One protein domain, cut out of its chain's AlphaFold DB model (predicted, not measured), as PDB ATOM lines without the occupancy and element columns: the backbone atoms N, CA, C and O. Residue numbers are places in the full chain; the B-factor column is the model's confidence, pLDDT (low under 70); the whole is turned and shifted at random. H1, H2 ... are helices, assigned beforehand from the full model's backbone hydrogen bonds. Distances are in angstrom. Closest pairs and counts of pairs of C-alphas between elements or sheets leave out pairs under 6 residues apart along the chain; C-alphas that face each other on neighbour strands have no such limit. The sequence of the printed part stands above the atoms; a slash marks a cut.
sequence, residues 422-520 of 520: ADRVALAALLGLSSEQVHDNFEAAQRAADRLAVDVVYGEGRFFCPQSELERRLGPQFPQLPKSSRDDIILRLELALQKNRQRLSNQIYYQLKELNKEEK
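Overview. This is residues 422 to 520 of the 520 residues of an uncharacterized protein of Steinernema glaseri (UniProt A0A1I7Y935). One very long helix, H4, has part of its length side by side with a second long helix, H2, which runs the same way, while its far end, residues 505 to 518, sticks out with residues 519 and 520 as a free arm. Short H3 packs on the middle of H2 at a steep angle, and short H1 makes a corner with H2 where H2 begins. The printed part has 99 residues with four named helices, in the order H1, H2, H3, H4, and no named strand; the class is all helix. The whole is loose, with a radius of gyration of the C-alphas of 18.4 A, and spans 69 by 25 by 17 A, the arm making much of the length.

Arrangement. H4, residues 483 to 518, touches H2, residues 435 to 459, at a shallow tilt of 30 degrees, the same way. H4 touches H2 with residues 489 to 500 alone, and H2 touches H4 with residues 446 to 457 alone; the closest C-alphas of the two helices are those of Ala 453 and Leu 497, 6.4 A apart. H2 is the hub, touching three helices. With residues 445 to 452 it touches H3, residues 467 to 474, at a steep tilt of 65 degrees, opposite ways; the closest C-alphas, of Ala 448 and Leu 474, are 6.1 A apart. With residues 435 to 439 it touches H1, residues 422 to 431, about perpendicular at 77 degrees; the closest C-alphas, of Ala 428 and Ser 435, are 5.0 A apart. H3 and H4 are close but not clearly touching, and H1 is apart from H3 and H4. In H1, H2, H3 and H4 every O i to N i+4 pair is within hydrogen-bond range.

Along the chain. H4 is 52.6 A long, from C-alpha 483 at (-16.515, 1.797, -0.794) to C-alpha 518 at (-37.992, 1.482, -48.759). H2 is 34.7 A long, H1 14.3 A and H3 10.4 A. H1 begins at C-alpha 422, (-28.594, -5.081, 7.789).

Size, cuts and confidence. The two C-alphas farthest apart, of Gly 432 and Lys 520, are 68.7 A apart. The printed part has no cut, and no link is long. The mean pLDDT of the printed part is 78.9; residues 457 to 465 and residue 520 are under 70.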
ATOM      1  N   ALA A 422     -29.528  -4.900   6.683       83.44
ATOM      2  CA  ALA A 422     -28.594  -5.081   7.789       83.44
ATOM      3  C   ALA A 422     -27.334  -4.216   7.615       83.44
ATOM      4  O   ALA A 422     -26.940  -3.517   8.548       83.44
ATOM      5  N   ASP A 423     -26.767  -4.172   6.406       78.06
ATOM      6  CA  ASP A 423     -25.599  -3.345   6.086       78.06
ATOM      7  C   ASP A 423     -25.888  -1.849   6.284       78.06
ATOM      8  O   ASP A 423     -25.062  -1.113   6.825       78.06
ATOM      9  N   ARG A 424     -27.091  -1.386   5.913       78.00
ATOM     10  CA  ARG A 424     -27.524   0.004   6.149       78.00
ATOM     11  C   ARG A 424     -27.639   0.329   7.632       78.00
ATOM     12  O   ARG A 424     -27.246   1.420   8.039       78.00
ATOM     13  N   VAL A 425     -28.160  -0.594   8.439       85.19
ATOM     14  CA  VAL A 425     -28.245  -0.418   9.898       85.19
ATOM     15  C   VAL A 425     -26.845  -0.377  10.516       85.19
ATOM     16  O   VAL A 425     -26.569   0.499  11.336       85.19
ATOM     17  N   ALA A 426     -25.941  -1.257  10.082       81.56
ATOM     18  CA  ALA A 426     -24.547  -1.244  10.520       81.56
ATOM     19  C   ALA A 426     -23.842   0.074  10.146       81.56
ATOM     20  O   ALA A 426     -23.127   0.657  10.961       81.56
ATOM     21  N   LEU A 427     -24.097   0.592   8.942       74.75
ATOM     22  CA  LEU A 427     -23.564   1.874   8.485       74.75
ATOM     23  C   LEU A 427     -24.108   3.070   9.254       74.75
ATOM     24  O   LEU A 427     -23.349   3.977   9.587       74.75
ATOM     25  N   ALA A 428     -25.402   3.066   9.557       84.19
ATOM     26  CA  ALA A 428     -26.019   4.090  10.385       84.19
ATOM     27  C   ALA A 428     -25.350   4.158  11.765       84.19
ATOM     28  O   ALA A 428     -24.973   5.242  12.212       84.19
ATOM     29  N   ALA A 429     -25.091   2.997  12.378       84.94
ATOM     30  CA  ALA A 429     -24.376   2.911  13.647       84.94
ATOM     31  C   ALA A 429     -22.930   3.437  13.552       84.94
ATOM     32  O   ALA A 429     -22.501   4.183  14.430       84.94
ATOM     33  N   LEU A 430     -22.194   3.102  12.483       82.81
ATOM     34  CA  LEU A 430     -20.814   3.567  12.271       82.81
ATOM     35  C   LEU A 430     -20.713   5.080  12.041       82.81
ATOM     36  O   LEU A 430     -19.757   5.709  12.489       82.81
ATOM     37  N   LEU A 431     -21.683   5.661  11.335       79.62
ATOM     38  CA  LEU A 431     -21.685   7.081  10.972       79.62
ATOM     39  C   LEU A 431     -22.364   7.970  12.024       79.62
ATOM     40  O   LEU A 431     -22.372   9.190  11.871       79.62
ATOM     41  N   GLY A 432     -22.954   7.385  13.073       89.00
ATOM     42  CA  GLY A 432     -23.744   8.124  14.061       89.00
ATOM     43  C   GLY A 432     -25.007   8.761  13.467       89.00
ATOM     44  O   GLY A 432     -25.487   9.773  13.976       89.00
ATOM     45  N   LEU A 433     -25.526   8.194  12.376       90.25
ATOM     46  CA  LEU A 433     -26.730   8.650  11.684       90.25
ATOM     47  C   LEU A 433     -27.904   7.719  11.995       90.25
ATOM     48  O   LEU A 433     -27.726   6.579  12.422       90.25
ATOM     49  N   SER A 434     -29.128   8.183  11.747       91.25
ATOM     50  CA  SER A 434     -30.285   7.280  11.755       91.25
ATOM     51  C   SER A 434     -30.283   6.379  10.514       91.25
ATOM     52  O   SER A 434     -29.818   6.771   9.441       91.25
ATOM     53  N   SER A 435     -30.831   5.168  10.640       83.81
ATOM     54  CA  SER A 435     -30.988   4.243   9.507       83.81
ATOM     55  C   SER A 435     -31.839   4.840   8.382       83.81
ATOM     56  O   SER A 435     -31.543   4.613   7.210       83.81
ATOM     57  N   GLU A 436     -32.844   5.651   8.729       86.69
ATOM     58  CA  GLU A 436     -33.672   6.394   7.774       86.69
ATOM     59  C   GLU A 436     -32.847   7.423   6.991       86.69
ATOM     60  O   GLU A 436     -32.898   7.431   5.766       86.69
ATOM     61  N   GLN A 437     -31.994   8.211   7.655       83.81
ATOM     62  CA  GLN A 437     -31.121   9.173   6.965       83.81
ATOM     63  C   GLN A 437     -30.118   8.496   6.027       83.81
ATOM     64  O   GLN A 437     -29.867   8.992   4.931       83.81
ATOM     65  N   VAL A 438     -29.540   7.360   6.431       79.00
ATOM     66  CA  VAL A 438     -28.655   6.588   5.543       79.00
ATOM     67  C   VAL A 438     -29.436   6.079   4.335       79.00
ATOM     68  O   VAL A 438     -28.946   6.173   3.210       79.00
ATOM     69  N   HIS A 439     -30.658   5.582   4.540       83.56
ATOM     70  CA  HIS A 439     -31.512   5.139   3.446       83.56
ATOM     71  C   HIS A 439     -31.853   6.280   2.479       83.56
ATOM     72  O   HIS A 439     -31.689   6.100   1.270       83.56
ATOM     73  N   ASP A 440     -32.248   7.442   2.995       84.38
ATOM     74  CA  ASP A 440     -32.585   8.621   2.196       84.38
ATOM     75  C   ASP A 440     -31.384   9.139   1.401       84.38
ATOM     76  O   ASP A 440     -31.526   9.474   0.224       84.38
ATOM     77  N   ASN A 441     -30.189   9.147   1.999       81.06
ATOM     78  CA  ASN A 441     -28.955   9.534   1.312       81.06
ATOM     79  C   ASN A 441     -28.613   8.566   0.173       81.06
ATOM     80  O   ASN A 441     -28.238   8.997  -0.918       81.06
ATOM     81  N   PHE A 442     -28.785   7.261   0.393       78.62
ATOM     82  CA  PHE A 442     -28.618   6.254  -0.656       78.62
ATOM     83  C   PHE A 442     -29.626   6.422  -1.790       78.62
ATOM     84  O   PHE A 442     -29.257   6.369  -2.959       78.62
ATOM     85  N   GLU A 443     -30.895   6.629  -1.455       82.19
ATOM     86  CA  GLU A 443     -31.959   6.862  -2.429       82.19
ATOM     87  C   GLU A 443     -31.724   8.152  -3.223       82.19
ATOM     88  O   GLU A 443     -31.932   8.188  -4.436       82.19
ATOM     89  N   ALA A 444     -31.252   9.211  -2.566       79.69
ATOM     90  CA  ALA A 444     -30.876  10.456  -3.222       79.69
ATOM     91  C   ALA A 444     -29.692  10.252  -4.180       79.69
ATOM     92  O   ALA A 444     -29.765  10.695  -5.329       79.69
ATOM     93  N   ALA A 445     -28.650   9.535  -3.746       75.06
ATOM     94  CA  ALA A 445     -27.497   9.198  -4.578       75.06
ATOM     95  C   ALA A 445     -27.893   8.324  -5.778       75.06
ATOM     96  O   ALA A 445     -27.467   8.596  -6.898       75.06
ATOM     97  N   GLN A 446     -28.770   7.337  -5.579       77.44
ATOM     98  CA  GLN A 446     -29.279   6.486  -6.655       77.44
ATOM     99  C   GLN A 446     -30.114   7.285  -7.663       77.44
ATOM    100  O   GLN A 446     -29.938   7.139  -8.866       77.44
ATOM    101  N   ARG A 447     -30.992   8.187  -7.207       77.38
ATOM    102  CA  ARG A 447     -31.763   9.048  -8.124       77.38
ATOM    103  C   ARG A 447     -30.867  10.018  -8.888       77.38
ATOM    104  O   ARG A 447     -31.162  10.324 -10.042       77.38
ATOM    105  N   ALA A 448     -29.809  10.527  -8.257       75.75
ATOM    106  CA  ALA A 448     -28.810  11.348  -8.933       75.75
ATOM    107  C   ALA A 448     -28.070  10.528 -10.000       75.75
ATOM    108  O   ALA A 448     -27.956  10.984 -11.135       75.75
ATOM    109  N   ALA A 449     -27.667   9.300  -9.670       71.62
ATOM    110  CA  ALA A 449     -27.080   8.350 -10.608       71.62
ATOM    111  C   ALA A 449     -27.993   8.081 -11.808       71.62
ATOM    112  O   ALA A 449     -27.572   8.258 -12.947       71.62
ATOM    113  N   ASP A 450     -29.258   7.738 -11.576       73.56
ATOM    114  CA  ASP A 450     -30.200   7.427 -12.653       73.56
ATOM    115  C   ASP A 450     -30.422   8.633 -13.583       73.56
ATOM    116  O   ASP A 450     -30.479   8.477 -14.803       73.56
ATOM    117  N   ARG A 451     -30.495   9.851 -13.029       77.38
ATOM    118  CA  ARG A 451     -30.579  11.087 -13.828       77.38
ATOM    119  C   ARG A 451     -29.337  11.291 -14.681       77.38
ATOM    120  O   ARG A 451     -29.461  11.578 -15.863       77.38
ATOM    121  N   LEU A 452     -28.157  11.080 -14.110       74.19
ATOM    122  CA  LEU A 452     -26.900  11.200 -14.842       74.19
ATOM    123  C   LEU A 452     -26.762  10.151 -15.935       74.19
ATOM    124  O   LEU A 452     -26.291  10.478 -17.017       74.19
ATOM    125  N   ALA A 453     -27.207   8.920 -15.688       70.44
ATOM    126  CA  ALA A 453     -27.244   7.881 -16.709       70.44
ATOM    127  C   ALA A 453     -28.087   8.323 -17.914       70.44
ATOM    128  O   ALA A 453     -27.716   8.077 -19.060       70.44
ATOM    129  N   VAL A 454     -29.217   8.990 -17.659       70.88
ATOM    130  CA  VAL A 454     -30.075   9.543 -18.710       70.88
ATOM    131  C   VAL A 454     -29.402  10.737 -19.392       70.88
ATOM    132  O   VAL A 454     -29.321  10.754 -20.616       70.88
ATOM    133  N   ASP A 455     -28.871  11.696 -18.638       73.44
ATOM    134  CA  ASP A 455     -28.274  12.919 -19.190       73.44
ATOM    135  C   ASP A 455     -27.016  12.632 -20.025       73.44
ATOM    136  O   ASP A 455     -26.837  13.200 -21.101       73.44
ATOM    137  N   VAL A 456     -26.162  11.709 -19.581       70.94
ATOM    138  CA  VAL A 456     -24.945  11.308 -20.302       70.94
ATOM    139  C   VAL A 456     -25.294  10.595 -21.612       70.94
ATOM    140  O   VAL A 456     -24.744  10.922 -22.664       70.94
ATOM    141  N   VAL A 457     -26.250   9.661 -21.573       62.53
ATOM    142  CA  VAL A 457     -26.630   8.871 -22.755       62.53
ATOM    143  C   VAL A 457     -27.438   9.693 -23.751       62.53
ATOM    144  O   VAL A 457     -27.170   9.638 -24.948       62.53
ATOM    145  N   TYR A 458     -28.452  10.416 -23.280       59.41
ATOM    146  CA  TYR A 458     -29.422  11.085 -24.147       59.41
ATOM    147  C   TYR A 458     -29.105  12.562 -24.375       59.41
ATOM    148  O   TYR A 458     -29.433  13.082 -25.437       59.41
ATOM    149  N   GLY A 459     -28.497  13.242 -23.401       66.00
ATOM    150  CA  GLY A 459     -28.138  14.655 -23.519       66.00
ATOM    151  C   GLY A 459     -26.814  14.859 -24.248       66.00
ATOM    152  O   GLY A 459     -26.730  15.689 -25.148       66.00
ATOM    153  N   GLU A 460     -25.790  14.087 -23.887       69.38
ATOM    154  CA  GLU A 460     -24.437  14.256 -24.439       69.38
ATOM    155  C   GLU A 460     -24.096  13.266 -25.555       69.38
ATOM    156  O   GLU A 460     -23.064  13.417 -26.207       69.38
ATOM    157  N   GLY A 461     -24.930  12.242 -25.773       62.56
ATOM    158  CA  GLY A 461     -24.649  11.175 -26.737       62.56
ATOM    159  C   GLY A 461     -23.395  10.366 -26.389       62.56
ATOM    160  O   GLY A 461     -22.858   9.659 -27.242       62.56
ATOM    161  N   ARG A 462     -22.901  10.473 -25.149       64.50
ATOM    162  CA  ARG A 462     -21.705   9.770 -24.694       64.50
ATOM    163  C   ARG A 462     -22.107   8.399 -24.178       64.50
ATOM    164  O   ARG A 462     -22.785   8.259 -23.167       64.50
ATOM    165  N   PHE A 463     -21.655   7.364 -24.878       62.03
ATOM    166  CA  PHE A 463     -21.845   5.971 -24.460       62.03
ATOM    167  C   PHE A 463     -20.812   5.517 -23.428       62.03
ATOM    168  O   PHE A 463     -20.991   4.477 -22.797       62.03
ATOM    169  N   PHE A 464     -19.750   6.302 -23.267       64.75
ATOM    170  CA  PHE A 464     -18.677   6.074 -22.320       64.75
ATOM    171  C   PHE A 464     -18.513   7.322 -21.453       64.75
ATOM    172  O   PHE A 464     -18.325   8.426 -21.967       64.75
ATOM    173  N   CYS A 465     -18.606   7.143 -20.141       68.69
ATOM    174  CA  CYS A 465     -18.346   8.189 -19.164       68.69
ATOM    175  C   CYS A 465     -17.294   7.652 -18.195       68.69
ATOM    176  O   CYS A 465     -17.573   6.662 -17.513       68.69
ATOM    177  N   PRO A 466     -16.086   8.240 -18.150       75.88
ATOM    178  CA  PRO A 466     -15.046   7.768 -17.251       75.88
ATOM    179  C   PRO A 466     -15.509   7.905 -15.797       75.88
ATOM    180  O   PRO A 466     -16.167   8.883 -15.433       75.88
ATOM    181  N   GLN A 467     -15.125   6.943 -14.953       76.38
ATOM    182  CA  GLN A 467     -15.546   6.875 -13.549       76.38
ATOM    183  C   GLN A 467     -15.333   8.202 -12.805       76.38
ATOM    184  O   GLN A 467     -16.211   8.646 -12.075       76.38
ATOM    185  N   SER A 468     -14.215   8.889 -13.043       79.44
ATOM    186  CA  SER A 468     -13.908  10.188 -12.432       79.44
ATOM    187  C   SER A 468     -14.910  11.291 -12.793       79.44
ATOM    188  O   SER A 468     -15.246  12.130 -11.954       79.44
ATOM    189  N   GLU A 469     -15.418  11.303 -14.025       78.06
ATOM    190  CA  GLU A 469     -16.444  12.250 -14.462       78.06
ATOM    191  C   GLU A 469     -17.804  11.900 -13.849       78.06
ATOM    192  O   GLU A 469     -18.550  12.786 -13.425       78.06
ATOM    193  N   LEU A 470     -18.084  10.606 -13.727       75.62
ATOM    194  CA  LEU A 470     -19.290  10.065 -13.114       75.62
ATOM    195  C   LEU A 470     -19.354  10.402 -11.613       75.62
ATOM    196  O   LEU A 470     -20.344  10.963 -11.142       75.62
ATOM    197  N   GLU A 471     -18.256  10.186 -10.892       80.25
ATOM    198  CA  GLU A 471     -18.084  10.574  -9.488       80.25
ATOM    199  C   GLU A 471     -18.229  12.087  -9.288       80.25
ATOM    200  O   GLU A 471     -18.921  12.530  -8.368       80.25
ATOM    201  N   ARG A 472     -17.643  12.897 -10.183       82.69
ATOM    202  CA  ARG A 472     -17.778  14.362 -10.134       82.69
ATOM    203  C   ARG A 472     -19.236  14.798 -10.269       82.69
ATOM    204  O   ARG A 472     -19.659  15.743  -9.605       82.69
ATOM    205  N   ARG A 473     -19.993  14.136 -11.145       80.19
ATOM    206  CA  ARG A 473     -21.393  14.467 -11.432       80.19
ATOM    207  C   ARG A 473     -22.357  13.982 -10.348       80.19
ATOM    208  O   ARG A 473     -23.326  14.680 -10.066       80.19
ATOM    209  N   LEU A 474     -22.073  12.844  -9.709       79.69
ATOM    210  CA  LEU A 474     -22.839  12.327  -8.562       79.69
ATOM    211  C   LEU A 474     -22.767  13.253  -7.337       79.69
ATOM    212  O   LEU A 474     -23.614  13.186  -6.444       79.69
ATOM    213  N   GLY A 475     -21.795  14.164  -7.325       84.06
ATOM    214  CA  GLY A 475     -21.698  15.251  -6.367       84.06
ATOM    215  C   GLY A 475     -20.917  14.886  -5.102       84.06
ATOM    216  O   GLY A 475     -20.468  13.754  -4.917       84.06
ATOM    217  N   PRO A 476     -20.748  15.851  -4.183       81.38
ATOM    218  CA  PRO A 476     -19.828  15.737  -3.047       81.38
ATOM    219  C   PRO A 476     -20.273  14.744  -1.965       81.38
ATOM    220  O   PRO A 476     -19.502  14.447  -1.055       81.38
ATOM    221  N   GLN A 477     -21.507  14.239  -2.038       76.38
ATOM    222  CA  GLN A 477     -22.024  13.223  -1.119       76.38
ATOM    223  C   GLN A 477     -21.589  11.811  -1.523       76.38
ATOM    224  O   GLN A 477     -21.500  10.930  -0.674       76.38
ATOM    225  N   PHE A 478     -21.259  11.596  -2.800       81.88
ATOM    226  CA  PHE A 478     -20.862  10.284  -3.296       81.88
ATOM    227  C   PHE A 478     -19.561   9.765  -2.659       81.88
ATOM    228  O   PHE A 478     -19.566   8.633  -2.180       81.88
ATOM    229  N   PRO A 479     -18.480  10.564  -2.523       84.44
ATOM    230  CA  PRO A 479     -17.254  10.125  -1.849       84.44
ATOM    231  C   PRO A 479     -17.439   9.778  -0.366       84.44
ATOM    232  O   PRO A 479     -16.613   9.062   0.194       84.44
ATOM    233  N   GLN A 480     -18.503  10.286   0.269       82.25
ATOM    234  CA  GLN A 480     -18.819  10.028   1.678       82.25
ATOM    235  C   GLN A 480     -19.449   8.643   1.880       82.25
ATOM    236  O   GLN A 480     -19.533   8.162   3.010       82.25
ATOM    237  N   LEU A 481     -19.883   7.991   0.796       78.44
ATOM    238  CA  LEU A 481     -20.438   6.652   0.854       78.44
ATOM    239  C   LEU A 481     -19.333   5.597   1.061       78.44
ATOM    240  O   LEU A 481     -18.206   5.733   0.562       78.44
ATOM    241  N   PRO A 482     -19.661   4.489   1.745       80.69
ATOM    242  CA  PRO A 482     -18.765   3.346   1.887       80.69
ATOM    243  C   PRO A 482     -18.311   2.829   0.528       80.69
ATOM    244  O   PRO A 482     -19.060   2.878  -0.446       80.69
ATOM    245  N   LYS A 483     -17.090   2.290   0.465       82.00
ATOM    246  CA  LYS A 483     -16.515   1.797  -0.794       82.00
ATOM    247  C   LYS A 483     -17.420   0.757  -1.475       82.00
ATOM    248  O   LYS A 483     -17.739   0.926  -2.639       82.00
ATOM    249  N   SER A 484     -17.947  -0.209  -0.718       75.38
ATOM    250  CA  SER A 484     -18.891  -1.218  -1.230       75.38
ATOM    251  C   SER A 484     -20.139  -0.614  -1.878       75.38
ATOM    252  O   SER A 484     -20.662  -1.134  -2.855       75.38
ATOM    253  N   SER A 485     -20.617   0.500  -1.333       77.62
ATOM    254  CA  SER A 485     -21.812   1.200  -1.797       77.62
ATOM    255  C   SER A 485     -21.540   2.038  -3.038       77.62
ATOM    256  O   SER A 485     -22.367   2.083  -3.942       77.62
ATOM    257  N   ARG A 486     -20.372   2.687  -3.084       83.44
ATOM    258  CA  ARG A 486     -19.904   3.411  -4.270       83.44
ATOM    259  C   ARG A 486     -19.721   2.465  -5.447       83.44
ATOM    260  O   ARG A 486     -20.246   2.747  -6.519       83.44
ATOM    261  N   ASP A 487     -19.049   1.342  -5.212       81.88
ATOM    262  CA  ASP A 487     -18.793   0.332  -6.234       81.88
ATOM    263  C   ASP A 487     -20.122  -0.235  -6.778       81.88
ATOM    264  O   ASP A 487     -20.296  -0.291  -7.989       81.88
ATOM    265  N   ASP A 488     -21.110  -0.546  -5.923       79.56
ATOM    266  CA  ASP A 488     -22.448  -0.999  -6.365       79.56
ATOM    267  C   ASP A 488     -23.183   0.059  -7.209       79.56
ATOM    268  O   ASP A 488     -23.760  -0.259  -8.250       79.56
ATOM    269  N   ILE A 489     -23.144   1.333  -6.807       76.44
ATOM    270  CA  ILE A 489     -23.779   2.422  -7.566       76.44
ATOM    271  C   ILE A 489     -23.126   2.579  -8.945       76.44
ATOM    272  O   ILE A 489     -23.847   2.694  -9.938       76.44
ATOM    273  N   ILE A 490     -21.792   2.547  -9.021       81.12
ATOM    274  CA  ILE A 490     -21.049   2.631 -10.288       81.12
ATOM    275  C   ILE A 490     -21.374   1.436 -11.181       81.12
ATOM    276  O   ILE A 490     -21.728   1.623 -12.342       81.12
ATOM    277  N   LEU A 491     -21.361   0.223 -10.635       82.31
ATOM    278  CA  LEU A 491     -21.611  -1.000 -11.397       82.31
ATOM    279  C   LEU A 491     -23.048  -1.033 -11.948       82.31
ATOM    280  O   LEU A 491     -23.286  -1.429 -13.091       82.31
ATOM    281  N   ARG A 492     -24.030  -0.537 -11.183       75.94
ATOM    282  CA  ARG A 492     -25.412  -0.354 -11.669       75.94
ATOM    283  C   ARG A 492     -25.515   0.696 -12.766       75.94
ATOM    284  O   ARG A 492     -26.286   0.506 -13.708       75.94
ATOM    285  N   LEU A 493     -24.768   1.786 -12.636       77.25
ATOM    286  CA  LEU A 493     -24.675   2.842 -13.638       77.25
ATOM    287  C   LEU A 493     -24.087   2.314 -14.943       77.25
ATOM    288  O   LEU A 493     -24.706   2.478 -15.989       77.25
ATOM    289  N   GLU A 494     -22.963   1.609 -14.884       80.50
ATOM    290  CA  GLU A 494     -22.338   0.959 -16.039       80.50
ATOM    291  C   GLU A 494     -23.295  -0.032 -16.707       80.50
ATOM    292  O   GLU A 494     -23.501   0.019 -17.922       80.50
ATOM    293  N   LEU A 495     -23.983  -0.864 -15.918       82.31
ATOM    294  CA  LEU A 495     -24.993  -1.790 -16.431       82.31
ATOM    295  C   LEU A 495     -26.162  -1.051 -17.110       82.31
ATOM    296  O   LEU A 495     -26.701  -1.514 -18.120       82.31
ATOM    297  N   ALA A 496     -26.588   0.088 -16.559       75.69
ATOM    298  CA  ALA A 496     -27.636   0.919 -17.145       75.69
ATOM    299  C   ALA A 496     -27.176   1.561 -18.464       75.69
ATOM    300  O   ALA A 496     -27.917   1.514 -19.452       75.69
ATOM    301  N   LEU A 497     -25.945   2.082 -18.513       76.00
ATOM    302  CA  LEU A 497     -25.319   2.615 -19.726       76.00
ATOM    303  C   LEU A 497     -25.214   1.532 -20.811       76.00
ATOM    304  O   LEU A 497     -25.627   1.761 -21.950       76.00
ATOM    305  N   GLN A 498     -24.777   0.321 -20.455       81.00
ATOM    306  CA  GLN A 498     -24.678  -0.813 -21.378       81.00
ATOM    307  C   GLN A 498     -26.051  -1.228 -21.932       81.00
ATOM    308  O   GLN A 498     -26.210  -1.413 -23.143       81.00
ATOM    309  N   LYS A 499     -27.078  -1.312 -21.076       80.00
ATOM    310  CA  LYS A 499     -28.460  -1.596 -21.508       80.00
ATOM    311  C   LYS A 499     -28.996  -0.522 -22.449       80.00
ATOM    312  O   LYS A 499     -29.669  -0.850 -23.427       80.00
ATOM    313  N   ASN A 500     -28.709   0.748 -22.173       74.62
ATOM    314  CA  ASN A 500     -29.126   1.846 -23.038       74.62
ATOM    315  C   ASN A 500     -28.402   1.807 -24.388       74.62
ATOM    316  O   ASN A 500     -29.057   1.939 -25.424       74.62
ATOM    317  N   ARG A 501     -27.096   1.521 -24.399       75.38
ATOM    318  CA  ARG A 501     -26.321   1.310 -25.630       75.38
ATOM    319  C   ARG A 501     -26.905   0.178 -26.474       75.38
ATOM    320  O   ARG A 501     -27.094   0.342 -27.678       75.38
ATOM    321  N   GLN A 502     -27.275  -0.940 -25.851       78.88
ATOM    322  CA  GLN A 502     -27.911  -2.058 -26.551       78.88
ATOM    323  C   GLN A 502     -29.292  -1.684 -27.113       78.88
ATOM    324  O   GLN A 502     -29.625  -2.055 -28.239       78.88
ATOM    325  N   ARG A 503     -30.101  -0.922 -26.363       75.94
ATOM    326  CA  ARG A 503     -31.402  -0.422 -26.842       75.94
ATOM    327  C   ARG A 503     -31.255   0.497 -28.050       75.94
ATOM    328  O   ARG A 503     -31.982   0.311 -29.022       75.94
ATOM    329  N   LEU A 504     -30.320   1.440 -27.998       74.62
ATOM    330  CA  LEU A 504     -30.066   2.378 -29.092       74.62
ATOM    331  C   LEU A 504     -29.510   1.660 -30.325       74.62
ATOM    332  O   LEU A 504     -30.011   1.880 -31.424       74.62
ATOM    333  N   SER A 505     -28.574   0.725 -30.144       76.75
ATOM    334  CA  SER A 505     -28.077  -0.132 -31.230       76.75
ATOM    335  C   SER A 505     -29.214  -0.909 -31.908       76.75
ATOM    336  O   SER A 505     -29.360  -0.870 -33.129       76.75
ATOM    337  N   ASN A 506     -30.103  -1.525 -31.119       86.56
ATOM    338  CA  ASN A 506     -31.278  -2.212 -31.654       86.56
ATOM    339  C   ASN A 506     -32.206  -1.255 -32.416       86.56
ATOM    340  O   ASN A 506     -32.710  -1.607 -33.480       86.56
ATOM    341  N   GLN A 507     -32.435  -0.050 -31.894       83.25
ATOM    342  CA  GLN A 507     -33.277   0.949 -32.547       83.25
ATOM    343  C   GLN A 507     -32.697   1.385 -33.900       83.25
ATOM    344  O   GLN A 507     -33.426   1.388 -34.892       83.25
ATOM    345  N   ILE A 508     -31.391   1.667 -33.957       83.69
ATOM    346  CA  ILE A 508     -30.677   2.006 -35.196       83.69
ATOM    347  C   ILE A 508     -30.761   0.844 -36.191       83.69
ATOM    348  O   ILE A 508     -31.082   1.055 -37.360       83.69
ATOM    349  N   TYR A 509     -30.551  -0.394 -35.732       89.25
ATOM    350  CA  TYR A 509     -30.680  -1.586 -36.571       89.25
ATOM    351  C   TYR A 509     -32.071  -1.697 -37.214       89.25
ATOM    352  O   TYR A 509     -32.185  -1.968 -38.411       89.25
ATOM    353  N   TYR A 510     -33.142  -1.466 -36.448       90.88
ATOM    354  CA  TYR A 510     -34.501  -1.510 -36.992       90.88
ATOM    355  C   TYR A 510     -34.777  -0.367 -37.969       90.88
ATOM    356  O   TYR A 510     -35.359  -0.625 -39.019       90.88
ATOM    357  N   GLN A 511     -34.306   0.849 -37.686       86.62
ATOM    358  CA  GLN A 511     -34.432   1.977 -38.615       86.62
ATOM    359  C   GLN A 511     -33.703   1.710 -39.938       86.62
ATOM    360  O   GLN A 511     -34.283   1.888 -41.006       86.62
ATOM    361  N   LEU A 512     -32.472   1.192 -39.888       85.38
ATOM    362  CA  LEU A 512     -31.727   0.777 -41.083       85.38
ATOM    363  C   LEU A 512     -32.461  -0.317 -41.859       85.38
ATOM    364  O   LEU A 512     -32.502  -0.304 -43.088       85.38
ATOM    365  N   LYS A 513     -33.074  -1.266 -41.149       91.62
ATOM    366  CA  LYS A 513     -33.865  -2.330 -41.766       91.62
ATOM    367  C   LYS A 513     -35.123  -1.801 -42.457       91.62
ATOM    368  O   LYS A 513     -35.540  -2.411 -43.438       91.62
ATOM    369  N   GLU A 514     -35.740  -0.733 -41.959       91.12
ATOM    370  CA  GLU A 514     -36.877  -0.085 -42.625       91.12
ATOM    371  C   GLU A 514     -36.437   0.729 -43.839       91.12
ATOM    372  O   GLU A 514     -36.989   0.521 -44.916       91.12
ATOM    373  N   LEU A 515     -35.367   1.518 -43.726       86.75
ATOM    374  CA  LEU A 515     -34.798   2.246 -44.868       86.75
ATOM    375  C   LEU A 515     -34.390   1.300 -46.010       86.75
ATOM    376  O   LEU A 515     -34.716   1.549 -47.165       86.75
ATOM    377  N   ASN A 516     -33.778   0.154 -45.692       84.75
ATOM    378  CA  ASN A 516     -33.423  -0.868 -46.686       84.75
ATOM    379  C   ASN A 516     -34.638  -1.569 -47.321       84.75
ATOM    380  O   ASN A 516     -34.485  -2.251 -48.337       84.75
ATOM    381  N   LYS A 517     -35.827  -1.496 -46.705       90.31
ATOM    382  CA  LYS A 517     -37.071  -1.964 -47.334       90.31
ATOM    383  C   LYS A 517     -37.650  -0.909 -48.263       90.31
ATOM    384  O   LYS A 517     -38.213  -1.296 -49.270       90.31
ATOM    385  N   GLU A 518     -37.534   0.370 -47.916       85.38
ATOM    386  CA  GLU A 518     -37.992   1.482 -48.759       85.38
ATOM    387  C   GLU A 518     -37.110   1.681 -50.002       85.38
ATOM    388  O   GLU A 518     -37.568   2.226 -51.000       85.38
ATOM    389  N   GLU A 519     -35.851   1.238 -49.954       75.81
ATOM    390  CA  GLU A 519     -34.911   1.293 -51.084       75.81
ATOM    391  C   GLU A 519     -35.146   0.192 -52.144       75.81
ATOM    392  O   GLU A 519     -34.591   0.269 -53.239       75.81
ATOM    393  N   LYS A 520     -35.961  -0.829 -51.839       65.75
ATOM    394  CA  LYS A 520     -36.322  -1.928 -52.753       65.75
ATOM    395  C   LYS A 520     -37.734  -1.765 -53.283       65.75
ATOM    396  O   LYS A 520     -37.931  -2.110 -54.469       65.75
TER     397      LYS A 520